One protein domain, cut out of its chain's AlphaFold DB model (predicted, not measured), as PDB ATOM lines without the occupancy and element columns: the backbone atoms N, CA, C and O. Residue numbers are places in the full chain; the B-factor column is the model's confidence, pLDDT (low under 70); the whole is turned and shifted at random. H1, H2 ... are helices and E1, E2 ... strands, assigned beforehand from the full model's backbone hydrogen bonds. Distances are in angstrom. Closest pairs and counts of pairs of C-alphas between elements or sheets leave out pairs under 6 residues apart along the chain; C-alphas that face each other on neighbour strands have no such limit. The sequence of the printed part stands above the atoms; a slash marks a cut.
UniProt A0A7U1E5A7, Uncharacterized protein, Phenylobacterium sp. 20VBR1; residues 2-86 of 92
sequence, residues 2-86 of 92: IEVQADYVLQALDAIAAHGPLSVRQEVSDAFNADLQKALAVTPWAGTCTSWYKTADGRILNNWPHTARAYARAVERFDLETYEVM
ATOM      1  N   ILE A   2      64.433  56.680  34.797       98.00
ATOM      2  CA  ILE A   2      65.121  57.560  35.761       98.00
ATOM      3  C   ILE A   2      66.003  58.607  35.063       98.00
ATOM      4  O   ILE A   2      65.844  59.785  35.331       98.00
ATOM      5  N   GLU A   3      66.875  58.205  34.134       98.38
ATOM      6  CA  GLU A   3      67.804  59.138  33.465       98.38
ATOM      7  C   GLU A   3      67.078  60.234  32.671       98.38
ATOM      8  O   GLU A   3      67.371  61.410  32.842       98.38
ATOM      9  N   VAL A   4      66.077  59.869  31.862       98.31
ATOM     10  CA  VAL A   4      65.280  60.844  31.091       98.31
ATOM     11  C   VAL A   4      64.417  61.740  31.986       98.31
ATOM     12  O   VAL A   4      64.185  62.893  31.656       98.31
ATOM     13  N   GLN A   5      63.967  61.242  33.143       98.19
ATOM     14  CA  GLN A   5      63.271  62.071  34.127       98.19
ATOM     15  C   GLN A   5      64.232  63.039  34.822       98.19
ATOM     16  O   GLN A   5      63.871  64.186  35.063       98.19
ATOM     17  N   ALA A   6      65.446  62.588  35.147       98.62
ATOM     18  CA  ALA A   6      66.477  63.445  35.717       98.62
ATOM     19  C   ALA A   6      66.839  64.576  34.746       98.62
ATOM     20  O   ALA A   6      66.928  65.719  35.176       98.62
ATOM     21  N   ASP A   7      66.952  64.283  33.447       98.62
ATOM     22  CA  ASP A   7      67.172  65.300  32.414       98.62
ATOM     23  C   ASP A   7      66.037  66.341  32.361       98.62
ATOM     24  O   ASP A   7      66.298  67.539  32.430       98.62
ATOM     25  N   TYR A   8      64.770  65.905  32.375       98.50
ATOM     26  CA  TYR A   8      63.618  66.817  32.458       98.50
ATOM     27  C   TYR A   8      63.658  67.710  33.709       98.50
ATOM     28  O   TYR A   8      63.337  68.896  33.647       98.50
ATOM     29  N   VAL A   9      64.071  67.158  34.857       98.38
ATOM     30  CA  VAL A   9      64.225  67.926  36.103       98.38
ATOM     31  C   VAL A   9      65.357  68.947  35.990       98.38
ATOM     32  O   VAL A   9      65.192  70.061  36.474       98.38
ATOM     33  N   LEU A  10      66.475  68.620  35.335       98.69
ATOM     34  CA  LEU A  10      67.552  69.585  35.089       98.69
ATOM     35  C   LEU A  10      67.064  70.754  34.219       98.69
ATOM     36  O   LEU A  10      67.267  71.905  34.594       98.69
ATOM     37  N   GLN A  11      66.321  70.473  33.142       98.69
ATOM     38  CA  GLN A  11      65.694  71.513  32.314       98.69
ATOM     39  C   GLN A  11      64.716  72.391  33.128       98.69
ATOM     40  O   GLN A  11      64.671  73.610  32.956       98.69
ATOM     41  N   ALA A  12      63.955  71.792  34.052       98.25
ATOM     42  CA  ALA A  12      63.066  72.527  34.953       98.25
ATOM     43  C   ALA A  12      63.834  73.434  35.933       98.25
ATOM     44  O   ALA A  12      63.386  74.541  36.228       98.25
ATOM     45  N   LEU A  13      64.989  72.986  36.439       98.31
ATOM     46  CA  LEU A  13      65.849  73.786  37.315       98.31
ATOM     47  C   LEU A  13      66.445  74.989  36.579       98.31
ATOM     48  O   LEU A  13      66.472  76.081  37.148       98.31
ATOM     49  N   ASP A  14      66.842  74.821  35.316       98.50
ATOM     50  CA  ASP A  14      67.277  75.935  34.466       98.50
ATOM     51  C   ASP A  14      66.146  76.963  34.279       98.50
ATOM     52  O   ASP A  14      66.364  78.170  34.407       98.50
ATOM     53  N   ALA A  15      64.908  76.499  34.064       98.00
ATOM     54  CA  ALA A  15      63.739  77.373  33.975       98.00
ATOM     55  C   ALA A  15      63.438  78.096  35.301       98.00
ATOM     56  O   ALA A  15      63.143  79.291  35.297       98.00
ATOM     57  N   ILE A  16      63.560  77.414  36.445       97.25
ATOM     58  CA  ILE A  16      63.401  78.029  37.772       97.25
ATOM     59  C   ILE A  16      64.467  79.106  38.006       97.25
ATOM     60  O   ILE A  16      64.154  80.183  38.514       97.25
ATOM     61  N   ALA A  17      65.717  78.852  37.612       97.31
ATOM     62  CA  ALA A  17      66.792  79.833  37.729       97.31
ATOM     63  C   ALA A  17      66.529  81.092  36.880       97.31
ATOM     64  O   ALA A  17      66.893  82.193  37.293       97.31
ATOM     65  N   ALA A  18      65.874  80.944  35.724       97.12
ATOM     66  CA  ALA A  18      65.549  82.049  34.824       97.12
ATOM     67  C   ALA A  18      64.263  82.814  35.199       97.12
ATOM     68  O   ALA A  18      64.188  84.024  34.977       97.12
ATOM     69  N   HIS A  19      63.250  82.130  35.741       95.88
ATOM     70  CA  HIS A  19      61.893  82.675  35.893       95.88
ATOM     71  C   HIS A  19      61.401  82.780  37.345       95.88
ATOM     72  O   HIS A  19      60.411  83.469  37.594       95.88
ATOM     73  N   GLY A  20      62.082  82.148  38.303       95.56
ATOM     74  CA  GLY A  20      61.640  82.031  39.693       95.56
ATOM     75  C   GLY A  20      60.908  80.713  39.982       95.56
ATOM     76  O   GLY A  20      60.855  79.831  39.125       95.56
ATOM     77  N   PRO A  21      60.366  80.533  41.200       96.31
ATOM     78  CA  PRO A  21      59.706  79.289  41.588       96.31
ATOM     79  C   PRO A  21      58.510  78.982  40.680       96.31
ATOM     80  O   PRO A  21      57.721  79.872  40.374       96.31
ATOM     81  N   LEU A  22      58.366  77.723  40.269       96.75
ATOM     82  CA  LEU A  22      57.322  77.276  39.346       96.75
ATOM     83  C   LEU A  22      56.383  76.278  40.033       96.75
ATOM     84  O   LEU A  22      56.843  75.379  40.738       96.75
ATOM     85  N   SER A  23      55.083  76.392  39.767       97.19
ATOM     86  CA  SER A  23      54.080  75.367  40.075       97.19
ATOM     87  C   SER A  23      53.419  74.908  38.786       97.19
ATOM     88  O   SER A  23      53.222  75.706  37.876       97.19
ATOM     89  N   VAL A  24      53.077  73.625  38.679       97.75
ATOM     90  CA  VAL A  24      52.248  73.156  37.561       97.75
ATOM     91  C   VAL A  24      50.872  73.808  37.666       97.75
ATOM     92  O   VAL A  24      50.330  73.931  38.768       97.75
ATOM     93  N   ARG A  25      50.293  74.216  36.535       98.06
ATOM     94  CA  ARG A  25      48.918  74.715  36.538       98.06
ATOM     95  C   ARG A  25      47.938  73.597  36.880       98.06
ATOM     96  O   ARG A  25      48.069  72.470  36.390       98.06
ATOM     97  N   GLN A  26      46.941  73.915  37.701       98.06
ATOM     98  CA  GLN A  26      45.995  72.927  38.220       98.06
ATOM     99  C   GLN A  26      45.262  72.189  37.092       98.06
ATOM    100  O   GLN A  26      45.192  70.963  37.106       98.06
ATOM    101  N   GLU A  27      44.797  72.905  36.068       98.38
ATOM    102  CA  GLU A  27      44.067  72.315  34.945       98.38
ATOM    103  C   GLU A  27      44.924  71.360  34.103       98.38
ATOM    104  O   GLU A  27      44.401  70.385  33.561       98.38
ATOM    105  N   VAL A  28      46.241  71.592  34.028       98.38
ATOM    106  CA  VAL A  28      47.170  70.684  33.342       98.38
ATOM    107  C   VAL A  28      47.333  69.397  34.146       98.38
ATOM    108  O   VAL A  28      47.242  68.304  33.586       98.38
ATOM    109  N   SER A  29      47.526  69.523  35.462       98.00
ATOM    110  CA  SER A  29      47.632  68.379  36.374       98.00
ATOM    111  C   SER A  29      46.359  67.524  36.361       98.00
ATOM    112  O   SER A  29      46.425  66.297  36.237       98.00
ATOM    113  N   ASP A  30      45.190  68.167  36.401       98.44
ATOM    114  CA  ASP A  30      43.892  67.493  36.395       98.44
ATOM    115  C   ASP A  30      43.636  66.757  35.077       98.44
ATOM    116  O   ASP A  30      43.236  65.588  35.096       98.44
ATOM    117  N   ALA A  31      43.908  67.403  33.938       98.38
ATOM    118  CA  ALA A  31      43.769  66.788  32.621       98.38
ATOM    119  C   ALA A  31      44.713  65.586  32.462       98.38
ATOM    120  O   ALA A  31      44.266  64.494  32.098       98.38
ATOM    121  N   PHE A  32      45.992  65.754  32.823       97.12
ATOM    122  CA  PHE A  32      46.974  64.672  32.805       97.12
ATOM    123  C   PHE A  32      46.520  63.492  33.666       97.12
ATOM    124  O   PHE A  32      46.518  62.347  33.211       97.12
ATOM    125  N   ASN A  33      46.090  63.753  34.904       97.12
ATOM    126  CA  ASN A  33      45.657  62.695  35.801       97.12
ATOM    127  C   ASN A  33      44.370  62.010  35.308       97.12
ATOM    128  O   ASN A  33      44.247  60.791  35.432       97.12
ATOM    129  N   ALA A  34      43.410  62.748  34.746       98.06
ATOM    130  CA  ALA A  34      42.192  62.163  34.190       98.06
ATOM    131  C   ALA A  34      42.506  61.186  33.048       98.06
ATOM    132  O   ALA A  34      41.982  60.069  33.029       98.06
ATOM    133  N   ASP A  35      43.391  61.566  32.130       97.81
ATOM    134  CA  ASP A  35      43.780  60.711  31.008       97.81
ATOM    135  C   ASP A  35      44.654  59.534  31.450       97.81
ATOM    136  O   ASP A  35      44.450  58.405  30.990       97.81
ATOM    137  N   LEU A  36      45.545  59.751  32.421       97.50
ATOM    138  CA  LEU A  36      46.350  58.690  33.020       97.50
ATOM    139  C   LEU A  36      45.471  57.620  33.682       97.50
ATOM    140  O   LEU A  36      45.680  56.429  33.457       97.50
ATOM    141  N   GLN A  37      44.455  58.022  34.453       97.56
ATOM    142  CA  GLN A  37      43.543  57.076  35.104       97.56
ATOM    143  C   GLN A  37      42.680  56.310  34.089       97.56
ATOM    144  O   GLN A  37      42.491  55.104  34.252       97.56
ATOM    145  N   LYS A  38      42.219  56.951  33.002       97.62
ATOM    146  CA  LYS A  38      41.521  56.247  31.904       97.62
ATOM    147  C   LYS A  38      42.407  55.171  31.275       97.62
ATOM    148  O   LYS A  38      41.947  54.056  31.047       97.62
ATOM    149  N   ALA A  39      43.675  55.487  31.014       97.75
ATOM    150  CA  ALA A  39      44.622  54.533  30.446       97.75
ATOM    151  C   ALA A  39      44.957  53.395  31.425       97.75
ATOM    152  O   ALA A  39      45.065  52.241  31.016       97.75
ATOM    153  N   LEU A  40      45.075  53.691  32.722       97.31
ATOM    154  CA  LEU A  40      45.320  52.692  33.765       97.31
ATOM    155  C   LEU A  40      44.145  51.723  33.953       97.31
ATOM    156  O   LEU A  40      44.383  50.548  34.240       97.31
ATOM    157  N   ALA A  41      42.905  52.166  33.730       95.50
ATOM    158  CA  ALA A  41      41.694  51.360  33.918       95.50
ATOM    159  C   ALA A  41      41.620  50.096  33.038       95.50
ATOM    160  O   ALA A  41      40.904  49.158  33.375       95.50
ATOM    161  N   VAL A  42      42.366  50.047  31.929       95.38
ATOM    162  CA  VAL A  42      42.412  48.888  31.014       95.38
ATOM    163  C   VAL A  42      43.677  48.037  31.174       95.38
ATOM    164  O   VAL A  42      43.940  47.141  30.374       95.38
ATOM    165  N   THR A  43      44.482  48.312  32.199       94.75
ATOM    166  CA  THR A  43      45.709  47.557  32.488       94.75
ATOM    167  C   THR A  43      45.448  46.422  33.481       94.75
ATOM    168  O   THR A  43      44.484  46.475  34.247       94.75
ATOM    169  N   PRO A  44      46.341  45.419  33.577       92.69
ATOM    170  CA  PRO A  44      46.242  44.383  34.607       92.69
ATOM    171  C   PRO A  44      46.234  44.920  36.048       92.69
ATOM    172  O   PRO A  44      45.689  44.265  36.937       92.69
ATOM    173  N   TRP A  45      46.790  46.114  36.298       93.44
ATOM    174  CA  TRP A  45      46.758  46.750  37.621       93.44
ATOM    175  C   TRP A  45      45.339  47.134  38.066       93.44
ATOM    176  O   TRP A  45      45.080  47.183  39.268       93.44
ATOM    177  N   ALA A  46      44.415  47.344  37.123       93.19
ATOM    178  CA  ALA A  46      43.005  47.622  37.398       93.19
ATOM    179  C   ALA A  46      42.176  46.355  37.685       93.19
ATOM    180  O   ALA A  46      40.970  46.437  37.916       93.19
ATOM    181  N   GLY A  47      42.804  45.173  37.682       90.69
ATOM    182  CA  GLY A  47      42.142  43.909  37.991       90.69
ATOM    183  C   GLY A  47      41.562  43.850  39.409       90.69
ATOM    184  O   GLY A  47      41.820  44.694  40.268       90.69
ATOM    185  N   THR A  48      40.786  42.805  39.691       85.44
ATOM    186  CA  THR A  48      40.059  42.645  40.963       85.44
ATOM    187  C   THR A  48      40.970  42.339  42.158       85.44
ATOM    188  O   THR A  48      40.648  42.726  43.280       85.44
ATOM    189  N   CYS A  49      42.145  41.742  41.938       84.94
ATOM    190  CA  CYS A  49      43.110  41.408  42.991       84.94
ATOM    191  C   CYS A  49      43.618  42.645  43.734       84.94
ATOM    192  O   CYS A  49      43.954  43.646  43.106       84.94
ATOM    193  N   THR A  50      43.733  42.575  45.059       83.31
ATOM    194  CA  THR A  50      44.402  43.613  45.853       83.31
ATOM    195  C   THR A  50      45.885  43.689  45.486       83.31
ATOM    196  O   THR A  50      46.537  42.675  45.241       83.31
ATOM    197  N   SER A  51      46.426  44.903  45.403       86.62
ATOM    198  CA  SER A  51      47.847  45.121  45.133       86.62
ATOM    199  C   SER A  51      48.320  46.390  45.829       86.62
ATOM    200  O   SER A  51      47.513  47.272  46.110       86.62
ATOM    201  N   TRP A  52      49.625  46.496  46.072       91.31
ATOM    202  CA  TRP A  52      50.235  47.690  46.665       91.31
ATOM    203  C   TRP A  52      50.073  48.947  45.788       91.31
ATOM    204  O   TRP A  52      50.112  50.063  46.289       91.31
ATOM    205  N   TYR A  53      49.860  48.769  44.482       90.56
ATOM    206  CA  TYR A  53      49.772  49.853  43.501       90.56
ATOM    207  C   TYR A  53      48.408  50.546  43.439       90.56
ATOM    208  O   TYR A  53      48.296  51.594  42.798       90.56
ATOM    209  N   LYS A  54      47.375  49.958  44.056       92.06
ATOM    210  CA  LYS A  54      46.008  50.475  44.007       92.06
ATOM    211  C   LYS A  54      45.439  50.693  45.402       92.06
ATOM    212  O   LYS A  54      45.664  49.897  46.312       92.06
ATOM    213  N   THR A  55      44.669  51.756  45.552       92.75
ATOM    214  CA  THR A  55      43.919  52.040  46.772       92.75
ATOM    215  C   THR A  55      42.738  51.076  46.937       92.75
ATOM    216  O   THR A  55      42.390  50.320  46.023       92.75
ATOM    217  N   ALA A  56      42.092  51.102  48.107       90.31
ATOM    218  CA  ALA A  56      40.899  50.292  48.370       90.31
ATOM    219  C   ALA A  56      39.726  50.639  47.431       90.31
ATOM    220  O   ALA A  56      38.962  49.753  47.059       90.31
ATOM    221  N   ASP A  57      39.620  51.901  47.007       90.25
ATOM    222  CA  ASP A  57      38.667  52.402  46.008       90.25
ATOM    223  C   ASP A  57      39.123  52.176  44.551       90.25
ATOM    224  O   ASP A  57      38.425  52.558  43.616       90.25
ATOM    225  N   GLY A  58      40.262  51.508  44.336       91.25
ATOM    226  CA  GLY A  58      40.721  51.067  43.015       91.25
ATOM    227  C   GLY A  58      41.548  52.089  42.232       91.25
ATOM    228  O   GLY A  58      41.925  51.808  41.095       91.25
ATOM    229  N   ARG A  59      41.882  53.239  42.825       93.94
ATOM    230  CA  ARG A  59      42.733  54.253  42.197       93.94
ATOM    231  C   ARG A  59      44.183  53.778  42.154       93.94
ATOM    232  O   ARG A  59      44.743  53.388  43.177       93.94
ATOM    233  N   ILE A  60      44.808  53.840  40.982       95.75
ATOM    234  CA  ILE A  60      46.212  53.452  40.797       95.75
ATOM    235  C   ILE A  60      47.086  54.703  40.889       95.75
ATOM    236  O   ILE A  60      46.859  55.667  40.160       95.75
ATOM    237  N   LEU A  61      48.065  54.703  41.797       91.69
ATOM    238  CA  LEU A  61      48.783  55.927  42.179       91.69
ATOM    239  C   LEU A  61      50.148  56.096  41.498       91.69
ATOM    240  O   LEU A  61      50.554  57.221  41.224       91.69
ATOM    241  N   ASN A  62      50.860  55.000  41.230       91.06
ATOM    242  CA  ASN A  62      52.288  55.066  40.890       91.06
ATOM    243  C   ASN A  62      52.602  54.677  39.440       91.06
ATOM    244  O   ASN A  62      53.643  55.062  38.910       91.06
ATOM    245  N   ASN A  63      51.767  53.850  38.815       94.62
ATOM    246  CA  ASN A  63      52.138  53.168  37.579       94.62
ATOM    247  C   ASN A  63      51.933  54.042  36.341       94.62
ATOM    248  O   ASN A  63      50.960  54.780  36.218       94.62
ATOM    249  N   TRP A  64      52.835  53.871  35.378       96.50
ATOM    250  CA  TRP A  64      52.705  54.401  34.027       96.50
ATOM    251  C   TRP A  64      52.118  53.312  33.108       96.50
ATOM    252  O   TRP A  64      52.721  52.242  32.996       96.50
ATOM    253  N   PRO A  65      50.968  53.541  32.444       97.00
ATOM    254  CA  PRO A  65      50.270  52.513  31.666       97.00
ATOM    255  C   PRO A  65      50.871  52.257  30.276       97.00
ATOM    256  O   PRO A  65      50.443  51.330  29.589       97.00
ATOM    257  N   HIS A  66      51.840  53.064  29.831       96.88
ATOM    258  CA  HIS A  66      52.423  52.960  28.492       96.88
ATOM    259  C   HIS A  66      53.868  52.443  28.516       96.88
ATOM    260  O   HIS A  66      54.450  52.126  29.550       96.88
ATOM    261  N   THR A  67      54.486  52.348  27.339       97.69
ATOM    262  CA  THR A  67      55.878  51.894  27.221       97.69
ATOM    263  C   THR A  67      56.867  52.898  27.826       97.69
ATOM    264  O   THR A  67      56.617  54.106  27.846       97.69
ATOM    265  N   ALA A  68      58.055  52.422  28.213       97.94
ATOM    266  CA  ALA A  68      59.159  53.287  28.639       97.94
ATOM    267  C   ALA A  68      59.598  54.284  27.545       97.94
ATOM    268  O   ALA A  68      60.029  55.387  27.863       97.94
ATOM    269  N   ARG A  69      59.444  53.933  26.258       98.25
ATOM    270  CA  ARG A  69      59.675  54.862  25.134       98.25
ATOM    271  C   ARG A  69      58.632  55.977  25.082       98.25
ATOM    272  O   ARG A  69      58.975  57.101  24.743       98.25
ATOM    273  N   ALA A  70      57.370  55.674  25.394       98.25
ATOM    274  CA  ALA A  70      56.329  56.695  25.493       98.25
ATOM    275  C   ALA A  70      56.598  57.643  26.667       98.25
ATOM    276  O   ALA A  70      56.470  58.847  26.491       98.25
ATOM    277  N   TYR A  71      57.051  57.112  27.808       98.31
ATOM    278  CA  TYR A  71      57.494  57.939  28.929       98.31
ATOM    279  C   TYR A  71      58.657  58.851  28.527       98.31
ATOM    280  O   TYR A  71      58.577  60.050  28.733       98.31
ATOM    281  N   ALA A  72      59.699  58.299  27.893       98.38
ATOM    282  CA  ALA A  72      60.858  59.077  27.457       98.38
ATOM    283  C   ALA A  72      60.482  60.237  26.524       98.38
ATOM    284  O   ALA A  72      61.027  61.317  26.680       98.38
ATOM    285  N   ARG A  73      59.520  60.037  25.612       98.38
ATOM    286  CA  ARG A  73      58.983  61.126  24.778       98.38
ATOM    287  C   ARG A  73      58.190  62.156  25.582       98.38
ATOM    288  O   ARG A  73      58.294  63.342  25.309       98.38
ATOM    289  N   ALA A  74      57.392  61.711  26.553       97.50
ATOM    290  CA  ALA A  74      56.575  62.600  27.377       97.50
ATOM    291  C   ALA A  74      57.413  63.531  28.270       97.50
ATOM    292  O   ALA A  74      56.947  64.608  28.615       97.50
ATOM    293  N   VAL A  75      58.636  63.123  28.625       97.88
ATOM    294  CA  VAL A  75      59.575  63.916  29.435       97.88
ATOM    295  C   VAL A  75      60.804  64.369  28.639       97.88
ATOM    296  O   VAL A  75      61.834  64.680  29.218       97.88
ATOM    297  N   GLU A  76      60.734  64.388  27.305       98.12
ATOM    298  CA  GLU A  76      61.886  64.746  26.462       98.12
ATOM    299  C   GLU A  76      62.237  66.238  26.564       98.12
ATOM    300  O   GLU A  76      63.405  66.616  26.489       98.12
ATOM    301  N   ARG A  77      61.222  67.096  26.712       98.19
ATOM    302  CA  ARG A  77      61.374  68.554  26.721       98.19
ATOM    303  C   ARG A  77      60.527  69.164  27.818       98.19
ATOM    304  O   ARG A  77      59.325  68.912  27.858       98.19
ATOM    305  N   PHE A  78      61.150  69.980  28.657       98.38
ATOM    306  CA  PHE A  78      60.438  70.794  29.632       98.38
ATOM    307  C   PHE A  78      59.555  71.828  28.930       98.38
ATOM    308  O   PHE A  78      60.023  72.570  28.066       98.38
ATOM    309  N   ASP A  79      58.280  71.873  29.313       97.38
ATOM    310  CA  ASP A  79      57.299  72.805  28.766       97.38
ATOM    311  C   ASP A  79      56.920  73.852  29.815       97.38
ATOM    312  O   ASP A  79      56.046  73.630  30.659       97.38
ATOM    313  N   LEU A  80      57.572  75.015  29.747       97.44
ATOM    314  CA  LEU A  80      57.294  76.143  30.637       97.44
ATOM    315  C   LEU A  80      55.834  76.608  30.533       97.44
ATOM    316  O   LEU A  80      55.272  77.063  31.529       97.44
ATOM    317  N   GLU A  81      55.185  76.432  29.378       97.31
ATOM    318  CA  GLU A  81      53.781  76.785  29.173       97.31
ATOM    319  C   GLU A  81      52.817  75.830  29.874       97.31
ATOM    320  O   GLU A  81      51.616  75.972  29.686       97.31
ATOM    321  N   THR A  82      53.269  74.886  30.704       98.00
ATOM    322  CA  THR A  82      52.413  74.092  31.614       98.00
ATOM    323  C   THR A  82      52.499  74.531  33.076       98.00
ATOM    324  O   THR A  82      51.737  74.052  33.921       98.00
ATOM    325  N   TYR A  83      53.386  75.482  33.367       98.06
ATOM    326  CA  TYR A  83      53.650  75.990  34.704       98.06
ATOM    327  C   TYR A  83      53.179  77.440  34.852       98.06
ATOM    328  O   TYR A  83      52.939  78.157  33.879       98.06
ATOM    329  N   GLU A  84      53.037  77.861  36.099       97.19
ATOM    330  CA  GLU A  84      52.871  79.245  36.518       97.19
ATOM    331  C   GLU A  84      54.028  79.651  37.438       97.19
ATOM    332  O   GLU A  84      54.504  78.855  38.252       97.19
ATOM    333  N   VAL A  85      54.491  80.898  37.305       95.94
ATOM    334  CA  VAL A  85      55.505  81.464  38.202       95.94
ATOM    335  C   VAL A  85      54.832  81.819  39.520       95.94
ATOM    336  O   VAL A  85      53.948  82.676  39.581       95.94
ATOM    337  N   MET A  86      55.268  81.170  40.592       93.88
ATOM    338  CA  MET A  86      54.786  81.448  41.933       93.88
ATOM    339  C   MET A  86      55.401  82.753  42.431       93.88
ATOM    340  O   MET A  86      56.596  83.010  42.265       93.88
TER     341      MET A  86
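Overview. This is residues 2 to 86 of the 92 residues of an uncharacterized protein of Phenylobacterium sp. 20VBR1 (UniProt A0A7U1E5A7). The model is an open, elongated frame: two long helices, H1 and H2, run in opposite directions along two sides without meeting, and a tiny two-stranded sheet, E1 and E2, joins them at one end, where H1 ends and H2 begins. From the end of H2 a long loop, residues 41 to 67, swings out beyond that helix and comes back to the short helix H3, which lies near the first turns of H1. The printed part has 85 residues with three named helices and two named strands, in the order H1, E1, H2, H3, E2; the sheet has the order E1 - E2 and is antiparallel, and the class is mostly helix. The whole is loose, with a radius of gyration of the C-alphas of 15.3 A, and spans 47 by 25 by 19 A.

Along the chain. H1, residues 2 to 19, begins at C-alpha 2 at (65.121, 57.560, 35.761) and is 25.3 A from first to last C-alpha. E1 is residues 22 to 24, 6.8 A. H2, residues 26 to 40, is 20.7 A long and ends at C-alpha 40 at (45.320, 52.692, 33.765). H3 is residues 68 to 74, 9.7 A. E2, residues 83 to 85, is 6.8 A long and ends at C-alpha 85 at (55.505, 81.464, 38.202).

Arrangement. H1 and H3 are close but not clearly touching; their closest C-alphas, those of Val 4 and Ala 72, are 6.0 A apart. These two helices run the same way at a shallow tilt of 13 degrees. At the other end of H1, its closest C-alpha pair with E1 is Ile 16 and Leu 22, 6.3 A apart, and with E2 it is His 19 and Val 85, 6.9 A apart. E1 and E2 are antiparallel neighbours, with 147 degrees between their directions. Their C-alphas 23 and 84 face each other at 5.4 A. N 23 and O 84, 2.9 A apart, and N 84 and O 23, 2.8 A apart, are within hydrogen-bond range. H2 touches no helix: H1 and H2 are apart, and so are H2 and H3. H2 and E2 are only just apart, with 8.5 A between their closest C-alphas. E1 and H3 are apart. In H1, H2 and H3 every O i to N i+4 pair is within hydrogen-bond range.

Size, cuts and confidence. The two C-alphas farthest apart are those of Ala 18 and Thr 48, at 47.3 A. The printed part has no cut. The link from H2 to H3 is long, with 27 residues; those from H1 to E1 and from E1 to H2 are tight, and that from H3 to E2 is short. The mean pLDDT of the printed part is 96.0, and no printed residue is under 70.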